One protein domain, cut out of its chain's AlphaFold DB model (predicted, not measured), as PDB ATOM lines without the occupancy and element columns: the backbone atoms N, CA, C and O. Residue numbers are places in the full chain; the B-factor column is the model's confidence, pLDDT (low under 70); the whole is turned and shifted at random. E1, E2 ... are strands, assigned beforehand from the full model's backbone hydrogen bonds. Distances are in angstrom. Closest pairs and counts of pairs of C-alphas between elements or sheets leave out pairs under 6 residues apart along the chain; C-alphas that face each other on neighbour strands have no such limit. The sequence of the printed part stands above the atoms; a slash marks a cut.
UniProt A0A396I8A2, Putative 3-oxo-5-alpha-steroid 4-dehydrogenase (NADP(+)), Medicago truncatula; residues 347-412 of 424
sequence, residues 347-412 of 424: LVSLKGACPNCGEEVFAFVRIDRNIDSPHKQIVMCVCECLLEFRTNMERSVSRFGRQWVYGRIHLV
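What this domain is: This is residues 347 to 412 of the 424 residues of the protein "Putative 3-oxo-5-alpha-steroid 4-dehydrogenase (NADP(+))" of Medicago truncatula (UniProt A0A396I8A2). This is a small sandwich of two antiparallel sheets: a strongly twisted three-stranded sheet, E3, E4 and E5, with the hairpin of E1 and E2 packed over one face and its strands crossing those of the sheet at 47 degrees. The long axis of the rod runs between the turns at the two ends of E4, with Glu 384 in one and Arg 399 in the other. The printed part has 66 residues, with five named strands in the order E1 to E5 and no named helix; the class is all strand. The larger sheet has the order E3, E4, E5, which is also a meander, each strand the antiparallel neighbour of the one before. The whole is only just loose, close to compact, with a radius of gyration of the C-alphas of 13.1 A and spans of 42 by 20 by 15 A.

How they stand to each other: Start at E4, residues 386 to 395, the inner strand of the larger sheet. E5, residues 403 to 412, is an edge strand and forms a hairpin with E4, antiparallel with 159 degrees between their N-to-C directions; across the pair, N 390 of E4 and O 408 of E5 are 2.9 A apart, within hydrogen-bond range. The other edge strand is E3, residues 375 to 380, which forms a hairpin with E4, with N 387 and O 379 2.9 A apart. Now look at the second sheet, E1, residues 347 to 353, and E2, residues 360 to 366, an antiparallel hairpin with N 350 and O 363 2.8 A apart. Between the two sheets, the parts that face each other are 7.8 A centre to centre. The closest C-alphas of E1 and E5 are those of Gly 352 and Ile 409, 7.3 A apart. Those of E2 and E3 are Ala 363 and Gln 377, 7.6 A apart. E1 is apart from E3 and from E4, while E2 and E5 are near each other.

Where its parts are: Find C-alpha 386 at (86.873, -36.179, 34.506); from there E4 runs 29.4 A to C-alpha 395 at (93.737, -25.143, 60.848). E5 comes back over 28.0 A and ends at C-alpha 412, (82.515, -36.902, 37.431). E3 measures 16.7 A, E1 19.9 A and E2 20.2 A; E1 begins at C-alpha 347, (99.491, -22.966, 46.898).

The domain as a whole: The two C-alphas farthest apart, those of Glu 384 and Arg 399, are 43.4 A apart. The printed part has no cut. The link from E3 to E4 is tight, and the other three are short. The mean pLDDT of the printed part is 70.0; look for low values at residue 347, residues 366 to 376 and residues 392 to 405.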
ATOM      1  N   LEU A 347      99.989 -21.769  47.580       69.12
ATOM      2  CA  LEU A 347      99.491 -22.966  46.898       69.12
ATOM      3  C   LEU A 347      99.951 -24.248  47.598       69.12
ATOM      4  O   LEU A 347     101.078 -24.338  48.073       69.12
ATOM      5  N   VAL A 348      99.097 -25.273  47.575       71.06
ATOM      6  CA  VAL A 348      99.396 -26.638  48.032       71.06
ATOM      7  C   VAL A 348      99.187 -27.611  46.880       71.06
ATOM      8  O   VAL A 348      98.178 -27.544  46.174       71.06
ATOM      9  N   SER A 349     100.132 -28.534  46.699       76.94
ATOM     10  CA  SER A 349      99.961 -29.688  45.819       76.94
ATOM     11  C   SER A 349      99.265 -30.819  46.571       76.94
ATOM     12  O   SER A 349      99.795 -31.337  47.554       76.94
ATOM     13  N   LEU A 350      98.104 -31.237  46.088       75.19
ATOM     14  CA  LEU A 350      97.418 -32.429  46.557       75.19
ATOM     15  C   LEU A 350      97.768 -33.606  45.664       75.19
ATOM     16  O   LEU A 350      97.724 -33.492  44.441       75.19
ATOM     17  N   LYS A 351      98.087 -34.732  46.298       81.19
ATOM     18  CA  LYS A 351      98.390 -36.008  45.652       81.19
ATOM     19  C   LYS A 351      97.295 -37.014  46.002       81.19
ATOM     20  O   LYS A 351      96.903 -37.111  47.163       81.19
ATOM     21  N   GLY A 352      96.828 -37.781  45.023       83.00
ATOM     22  CA  GLY A 352      95.937 -38.916  45.261       83.00
ATOM     23  C   GLY A 352      95.888 -39.877  44.079       83.00
ATOM     24  O   GLY A 352      96.501 -39.618  43.048       83.00
ATOM     25  N   ALA A 353      95.172 -40.989  44.237       82.12
ATOM     26  CA  ALA A 353      94.996 -41.995  43.191       82.12
ATOM     27  C   ALA A 353      93.643 -41.823  42.487       82.12
ATOM     28  O   ALA A 353      92.623 -41.541  43.123       82.12
ATOM     29  N   CYS A 354      93.627 -42.009  41.169       81.56
ATOM     30  CA  CYS A 354      92.404 -42.017  40.378       81.56
ATOM     31  C   CYS A 354      91.495 -43.191  40.802       81.56
ATOM     32  O   CYS A 354      91.939 -44.339  40.737       81.56
ATOM     33  N   PRO A 355      90.210 -42.962  41.145       82.56
ATOM     34  CA  PRO A 355      89.291 -44.038  41.531       82.56
ATOM     35  C   PRO A 355      88.999 -45.058  40.422       82.56
ATOM     36  O   PRO A 355      88.522 -46.147  40.717       82.56
ATOM     37  N   ASN A 356      89.233 -44.696  39.153       80.38
ATOM     38  CA  ASN A 356      88.949 -45.557  38.004       80.38
ATOM     39  C   ASN A 356      90.150 -46.418  37.590       80.38
ATOM     40  O   ASN A 356      89.996 -47.606  37.339       80.38
ATOM     41  N   CYS A 357      91.341 -45.820  37.493       82.06
ATOM     42  CA  CYS A 357      92.524 -46.484  36.934       82.06
ATOM     43  C   CYS A 357      93.700 -46.619  37.912       82.06
ATOM     44  O   CYS A 357      94.722 -47.176  37.535       82.06
ATOM     45  N   GLY A 358      93.597 -46.096  39.138       81.62
ATOM     46  CA  GLY A 358      94.656 -46.176  40.152       81.62
ATOM     47  C   GLY A 358      95.856 -45.243  39.940       81.62
ATOM     48  O   GLY A 358      96.656 -45.094  40.856       81.62
ATOM     49  N   GLU A 359      95.962 -44.582  38.784       81.88
ATOM     50  CA  GLU A 359      97.063 -43.660  38.459       81.88
ATOM     51  C   GLU A 359      97.161 -42.471  39.422       81.88
ATOM     52  O   GLU A 359      96.145 -41.930  39.878       81.88
ATOM     53  N   GLU A 360      98.392 -42.032  39.692       83.31
ATOM     54  CA  GLU A 360      98.651 -40.869  40.540       83.31
ATOM     55  C   GLU A 360      98.246 -39.571  39.834       83.31
ATOM     56  O   GLU A 360      98.626 -39.293  38.697       83.31
ATOM     57  N   VAL A 361      97.480 -38.739  40.534       82.12
ATOM     58  CA  VAL A 361      96.999 -37.448  40.044       82.12
ATOM     59  C   VAL A 361      97.336 -36.338  41.030       82.12
ATOM     60  O   VAL A 361      97.255 -36.509  42.250       82.12
ATOM     61  N   PHE A 362      97.692 -35.181  40.473       80.12
ATOM     62  CA  PHE A 362      98.066 -33.990  41.225       80.12
ATOM     63  C   PHE A 362      97.107 -32.839  40.930       80.12
ATOM     64  O   PHE A 362      96.745 -32.600  39.778       80.12
ATOM     65  N   ALA A 363      96.727 -32.102  41.970       77.94
ATOM     66  CA  ALA A 363      95.954 -30.870  41.857       77.94
ATOM     67  C   ALA A 363      96.613 -29.762  42.684       77.94
ATOM     68  O   ALA A 363      97.100 -30.015  43.784       77.94
ATOM     69  N   PHE A 364      96.630 -28.535  42.163       75.31
ATOM     70  CA  PHE A 364      97.214 -27.381  42.845       75.31
ATOM     71  C   PHE A 364      96.109 -26.445  43.325       75.31
ATOM     72  O   PHE A 364      95.373 -25.883  42.512       75.31
ATOM     73  N   VAL A 365      96.017 -26.258  44.641       71.56
ATOM     74  CA  VAL A 365      94.934 -25.506  45.286       71.56
ATOM     75  C   VAL A 365      95.507 -24.317  46.041       71.56
ATOM     76  O   VAL A 365      96.528 -24.446  46.708       71.56
ATOM     77  N   ARG A 366      94.875 -23.145  45.908       69.88
ATOM     78  CA  ARG A 366      95.275 -21.941  46.647       69.88
ATOM     79  C   ARG A 366      94.759 -21.976  48.084       69.88
ATOM     80  O   ARG A 366      93.625 -22.389  48.302       69.88
ATOM     81  N   ILE A 367      95.571 -21.502  49.024       64.38
ATOM     82  CA  ILE A 367      95.261 -21.451  50.465       64.38
ATOM     83  C   ILE A 367      94.428 -20.204  50.830       64.38
ATOM     84  O   ILE A 367      93.781 -20.151  51.870       64.38
ATOM     85  N   ASP A 368      94.401 -19.196  49.955       59.47
ATOM     86  CA  ASP A 368      93.911 -17.840  50.232       59.47
ATOM     87  C   ASP A 368      92.383 -17.646  50.222       59.47
ATOM     88  O   ASP A 368      91.923 -16.536  50.499       59.47
ATOM     89  N   ARG A 369      91.563 -18.667  49.922       54.09
ATOM     90  CA  ARG A 369      90.101 -18.479  49.895       54.09
ATOM     91  C   ARG A 369      89.433 -18.871  51.208       54.09
ATOM     92  O   ARG A 369      89.736 -19.897  51.808       54.09
ATOM     93  N   ASN A 370      88.501 -18.003  51.597       49.19
ATOM     94  CA  ASN A 370      87.620 -18.079  52.758       49.19
ATOM     95  C   ASN A 370      87.224 -19.514  53.142       49.19
ATOM     96  O   ASN A 370      86.785 -20.296  52.296       49.19
ATOM     97  N   ILE A 371      87.301 -19.787  54.448       49.94
ATOM     98  CA  ILE A 371      87.006 -21.063  55.130       49.94
ATOM     99  C   ILE A 371      85.585 -21.593  54.826       49.94
ATOM    100  O   ILE A 371      85.312 -22.774  55.024       49.94
ATOM    101  N   ASP A 372      84.707 -20.770  54.251       49.97
ATOM    102  CA  ASP A 372      83.293 -21.084  54.043       49.97
ATOM    103  C   ASP A 372      82.949 -21.737  52.691       49.97
ATOM    104  O   ASP A 372      81.774 -21.973  52.409       49.97
ATOM    105  N   SER A 373      83.927 -22.050  51.824       53.50
ATOM    106  CA  SER A 373      83.622 -22.684  50.528       53.50
ATOM    107  C   SER A 373      84.572 -23.829  50.145       53.50
ATOM    108  O   SER A 373      85.784 -23.628  50.078       53.50
ATOM    109  N   PRO A 374      84.054 -25.037  49.834       59.19
ATOM    110  CA  PRO A 374      84.885 -26.130  49.340       59.19
ATOM    111  C   PRO A 374      85.436 -25.780  47.954       59.19
ATOM    112  O   PRO A 374      84.673 -25.511  47.019       59.19
ATOM    113  N   HIS A 375      86.761 -25.820  47.793       66.19
ATOM    114  CA  HIS A 375      87.364 -25.670  46.472       66.19
ATOM    115  C   HIS A 375      87.066 -26.900  45.622       66.19
ATOM    116  O   HIS A 375      87.289 -28.039  46.039       66.19
ATOM    117  N   LYS A 376      86.577 -26.639  44.409       67.94
ATOM    118  CA  LYS A 376      86.333 -27.639  43.374       67.94
ATOM    119  C   LYS A 376      87.265 -27.371  42.207       67.94
ATOM    120  O   LYS A 376      87.234 -26.280  41.639       67.94
ATOM    121  N   GLN A 377      88.068 -28.362  41.839       71.50
ATOM    122  CA  GLN A 377      88.909 -28.308  40.646       71.50
ATOM    123  C   GLN A 377      88.670 -29.547  39.787       71.50
ATOM    124  O   GLN A 377      88.646 -30.663  40.305       71.50
ATOM    125  N   ILE A 378      88.476 -29.337  38.484       73.94
ATOM    126  CA  ILE A 378      88.260 -30.409  37.512       73.94
ATOM    127  C   ILE A 378      89.569 -30.662  36.767       73.94
ATOM    128  O   ILE A 378      90.164 -29.726  36.235       73.94
ATOM    129  N   VAL A 379      90.005 -31.920  36.727       72.31
ATOM    130  CA  VAL A 379      91.220 -32.353  36.024       72.31
ATOM    131  C   VAL A 379      90.879 -33.534  35.118       72.31
ATOM    132  O   VAL A 379      90.073 -34.392  35.481       72.31
ATOM    133  N   MET A 380      91.480 -33.571  33.929       73.75
ATOM    134  CA  MET A 380      91.336 -34.673  32.978       73.75
ATOM    135  C   MET A 380      92.469 -35.685  33.189       73.75
ATOM    136  O   MET A 380      93.641 -35.311  33.191       73.75
ATOM    137  N   CYS A 381      92.112 -36.950  33.413       76.94
ATOM    138  CA  CYS A 381      93.061 -38.036  33.676       76.94
ATOM    139  C   CYS A 381      93.480 -38.760  32.380       76.94
ATOM    140  O   CYS A 381      92.815 -38.640  31.353       76.94
ATOM    141  N   VAL A 382      94.548 -39.568  32.444       74.62
ATOM    142  CA  VAL A 382      95.061 -40.401  31.334       74.62
ATOM    143  C   VAL A 382      94.003 -41.374  30.800       74.62
ATOM    144  O   VAL A 382      93.938 -41.613  29.601       74.62
ATOM    145  N   CYS A 383      93.120 -41.883  31.663       75.56
ATOM    146  CA  CYS A 383      91.983 -42.728  31.276       75.56
ATOM    147  C   CYS A 383      90.777 -41.943  30.716       75.56
ATOM    148  O   CYS A 383      89.657 -42.451  30.727       75.56
ATOM    149  N   GLU A 384      90.978 -40.683  30.314       76.38
ATOM    150  CA  GLU A 384      89.962 -39.755  29.788       76.38
ATOM    151  C   GLU A 384      88.768 -39.489  30.727       76.38
ATOM    152  O   GLU A 384      87.751 -38.918  30.332       76.38
ATOM    153  N   CYS A 385      88.886 -39.850  32.006       75.56
ATOM    154  CA  CYS A 385      87.876 -39.555  33.015       75.56
ATOM    155  C   CYS A 385      88.046 -38.132  33.563       75.56
ATOM    156  O   CYS A 385      89.164 -37.675  33.823       75.56
ATOM    157  N   LEU A 386      86.920 -37.455  33.794       80.50
ATOM    158  CA  LEU A 386      86.873 -36.179  34.506       80.50
ATOM    159  C   LEU A 386      86.875 -36.443  36.012       80.50
ATOM    160  O   LEU A 386      86.016 -37.162  36.527       80.50
ATOM    161  N   LEU A 387      87.836 -35.850  36.713       81.00
ATOM    162  CA  LEU A 387      87.966 -35.954  38.162       81.00
ATOM    163  C   LEU A 387      87.628 -34.613  38.812       81.00
ATOM    164  O   LEU A 387      88.114 -33.575  38.370       81.00
ATOM    165  N   GLU A 388      86.819 -34.634  39.869       82.19
ATOM    166  CA  GLU A 388      86.531 -33.486  40.734       82.19
ATOM    167  C   GLU A 388      87.319 -33.648  42.036       82.19
ATOM    168  O   GLU A 388      87.046 -34.544  42.838       82.19
ATOM    169  N   PHE A 389      88.290 -32.763  42.260       77.25
ATOM    170  CA  PHE A 389      88.956 -32.622  43.550       77.25
ATOM    171  C   PHE A 389      88.113 -31.725  44.445       77.25
ATOM    172  O   PHE A 389      87.863 -30.567  44.102       77.25
ATOM    173  N   ARG A 390      87.698 -32.254  45.598       75.69
ATOM    174  CA  ARG A 390      87.079 -31.482  46.677       75.69
ATOM    175  C   ARG A 390      88.029 -31.413  47.850       75.69
ATOM    176  O   ARG A 390      88.422 -32.451  48.378       75.69
ATOM    177  N   THR A 391      88.373 -30.206  48.266       73.19
ATOM    178  CA  THR A 391      89.310 -29.994  49.372       73.19
ATOM    179  C   THR A 391      88.617 -29.376  50.570       73.19
ATOM    180  O   THR A 391      87.809 -28.464  50.400       73.19
ATOM    181  N   ASN A 392      89.009 -29.815  51.762       68.88
ATOM    182  CA  ASN A 392      88.688 -29.178  53.030       68.88
ATOM    183  C   ASN A 392      89.992 -28.672  53.662       68.88
ATOM    184  O   ASN A 392      91.003 -29.378  53.688       68.88
ATOM    185  N   MET A 393      89.971 -27.431  54.143       64.69
ATOM    186  CA  MET A 393      91.091 -26.838  54.868       64.69
ATOM    187  C   MET A 393      90.792 -26.860  56.365       64.69
ATOM    188  O   MET A 393      89.788 -26.300  56.795       64.69
ATOM    189  N   GLU A 394      91.676 -27.466  57.156       60.47
ATOM    190  CA  GLU A 394      91.615 -27.413  58.618       60.47
ATOM    191  C   GLU A 394      92.859 -26.713  59.174       60.47
ATOM    192  O   GLU A 394      94.007 -27.017  58.827       60.47
ATOM    193  N   ARG A 395      92.646 -25.748  60.073       57.84
ATOM    194  CA  ARG A 395      93.737 -25.143  60.848       57.84
ATOM    195  C   ARG A 395      94.116 -26.098  61.975       57.84
ATOM    196  O   ARG A 395      93.267 -26.412  62.804       57.84
ATOM    197  N   SER A 396      95.378 -26.537  62.042       51.94
ATOM    198  CA  SER A 396      95.816 -27.310  63.211       51.94
ATOM    199  C   SER A 396      95.969 -26.423  64.441       51.94
ATOM    200  O   SER A 396      96.365 -25.263  64.348       51.94
ATOM    201  N   VAL A 397      95.716 -27.017  65.605       49.22
ATOM    202  CA  VAL A 397      95.858 -26.406  66.937       49.22
ATOM    203  C   VAL A 397      97.331 -26.418  67.412       49.22
ATOM    204  O   VAL A 397      97.631 -26.151  68.571       49.22
ATOM    205  N   SER A 398      98.294 -26.752  66.542       47.38
ATOM    206  CA  SER A 398      99.703 -26.863  66.939       47.38
ATOM    207  C   SER A 398     100.344 -25.485  67.158       47.38
ATOM    208  O   SER A 398     100.040 -24.520  66.453       47.38
ATOM    209  N   ARG A 399     101.295 -25.412  68.103       47.53
ATOM    210  CA  ARG A 399     102.038 -24.197  68.512       47.53
ATOM    211  C   ARG A 399     102.756 -23.458  67.366       47.53
ATOM    212  O   ARG A 399     103.248 -22.359  67.583       47.53
ATOM    213  N   PHE A 400     102.811 -24.048  66.169       52.62
ATOM    214  CA  PHE A 400     103.466 -23.506  64.976       52.62
ATOM    215  C   PHE A 400     102.502 -23.106  63.843       52.62
ATOM    216  O   PHE A 400     102.963 -22.815  62.744       52.62
ATOM    217  N   GLY A 401     101.180 -23.101  64.065       51.78
ATOM    218  CA  GLY A 401     100.217 -22.514  63.121       51.78
ATOM    219  C   GLY A 401     100.158 -23.168  61.732       51.78
ATOM    220  O   GLY A 401      99.707 -22.539  60.777       51.78
ATOM    221  N   ARG A 402     100.613 -24.420  61.584       53.53
ATOM    222  CA  ARG A 402     100.598 -25.123  60.290       53.53
ATOM    223  C   ARG A 402      99.157 -25.466  59.888       53.53
ATOM    224  O   ARG A 402      98.453 -26.160  60.629       53.53
ATOM    225  N   GLN A 403      98.728 -24.979  58.725       60.59
ATOM    226  CA  GLN A 403      97.467 -25.355  58.080       60.59
ATOM    227  C   GLN A 403      97.634 -26.682  57.344       60.59
ATOM    228  O   GLN A 403      98.618 -26.874  56.633       60.59
ATOM    229  N   TRP A 404      96.667 -27.583  57.509       61.44
ATOM    230  CA  TRP A 404      96.611 -28.826  56.748       61.44
ATOM    231  C   TRP A 404      95.475 -28.738  55.736       61.44
ATOM    232  O   TRP A 404      94.346 -28.373  56.067       61.44
ATOM    233  N   VAL A 405      95.787 -29.086  54.491       68.38
ATOM    234  CA  VAL A 405      94.805 -29.196  53.414       68.38
ATOM    235  C   VAL A 405      94.687 -30.667  53.065       68.38
ATOM    236  O   VAL A 405      95.674 -31.299  52.693       68.38
ATOM    237  N   TYR A 406      93.485 -31.214  53.180       70.38
ATOM    238  CA  TYR A 406      93.184 -32.569  52.742       70.38
ATOM    239  C   TYR A 406      92.008 -32.538  51.765       70.38
ATOM    240  O   TYR A 406      91.198 -31.611  51.749       70.38
ATOM    241  N   GLY A 407      91.914 -33.534  50.892       74.44
ATOM    242  CA  GLY A 407      90.876 -33.562  49.869       74.44
ATOM    243  C   GLY A 407      90.518 -34.968  49.426       74.44
ATOM    244  O   GLY A 407      91.260 -35.918  49.665       74.44
ATOM    245  N   ARG A 408      89.356 -35.095  48.785       78.75
ATOM    246  CA  ARG A 408      88.890 -36.324  48.138       78.75
ATOM    247  C   ARG A 408      88.730 -36.115  46.638       78.75
ATOM    248  O   ARG A 408      88.370 -35.029  46.182       78.75
ATOM    249  N   ILE A 409      88.996 -37.183  45.893       79.00
ATOM    250  CA  ILE A 409      88.901 -37.238  44.433       79.00
ATOM    251  C   ILE A 409      87.624 -37.992  44.077       79.00
ATOM    252  O   ILE A 409      87.437 -39.134  44.495       79.00
ATOM    253  N   HIS A 410      86.750 -37.358  43.303       80.12
ATOM    254  CA  HIS A 410      85.503 -37.949  42.830       80.12
ATOM    255  C   HIS A 410      85.519 -38.106  41.311       80.12
ATOM    256  O   HIS A 410      86.004 -37.233  40.596       80.12
ATOM    257  N   LEU A 411      84.952 -39.205  40.813       79.00
ATOM    258  CA  LEU A 411      84.701 -39.378  39.386       79.00
ATOM    259  C   LEU A 411      83.478 -38.544  38.981       79.00
ATOM    260  O   LEU A 411      82.403 -38.686  39.569       79.00
ATOM    261  N   VAL A 412      83.622 -37.694  37.969       80.25
ATOM    262  CA  VAL A 412      82.515 -36.902  37.431       80.25
ATOM    263  C   VAL A 412      81.895 -37.659  36.266       80.25
ATOM    264  O   VAL A 412      82.522 -37.845  35.226       80.25
TER     265      VAL A 412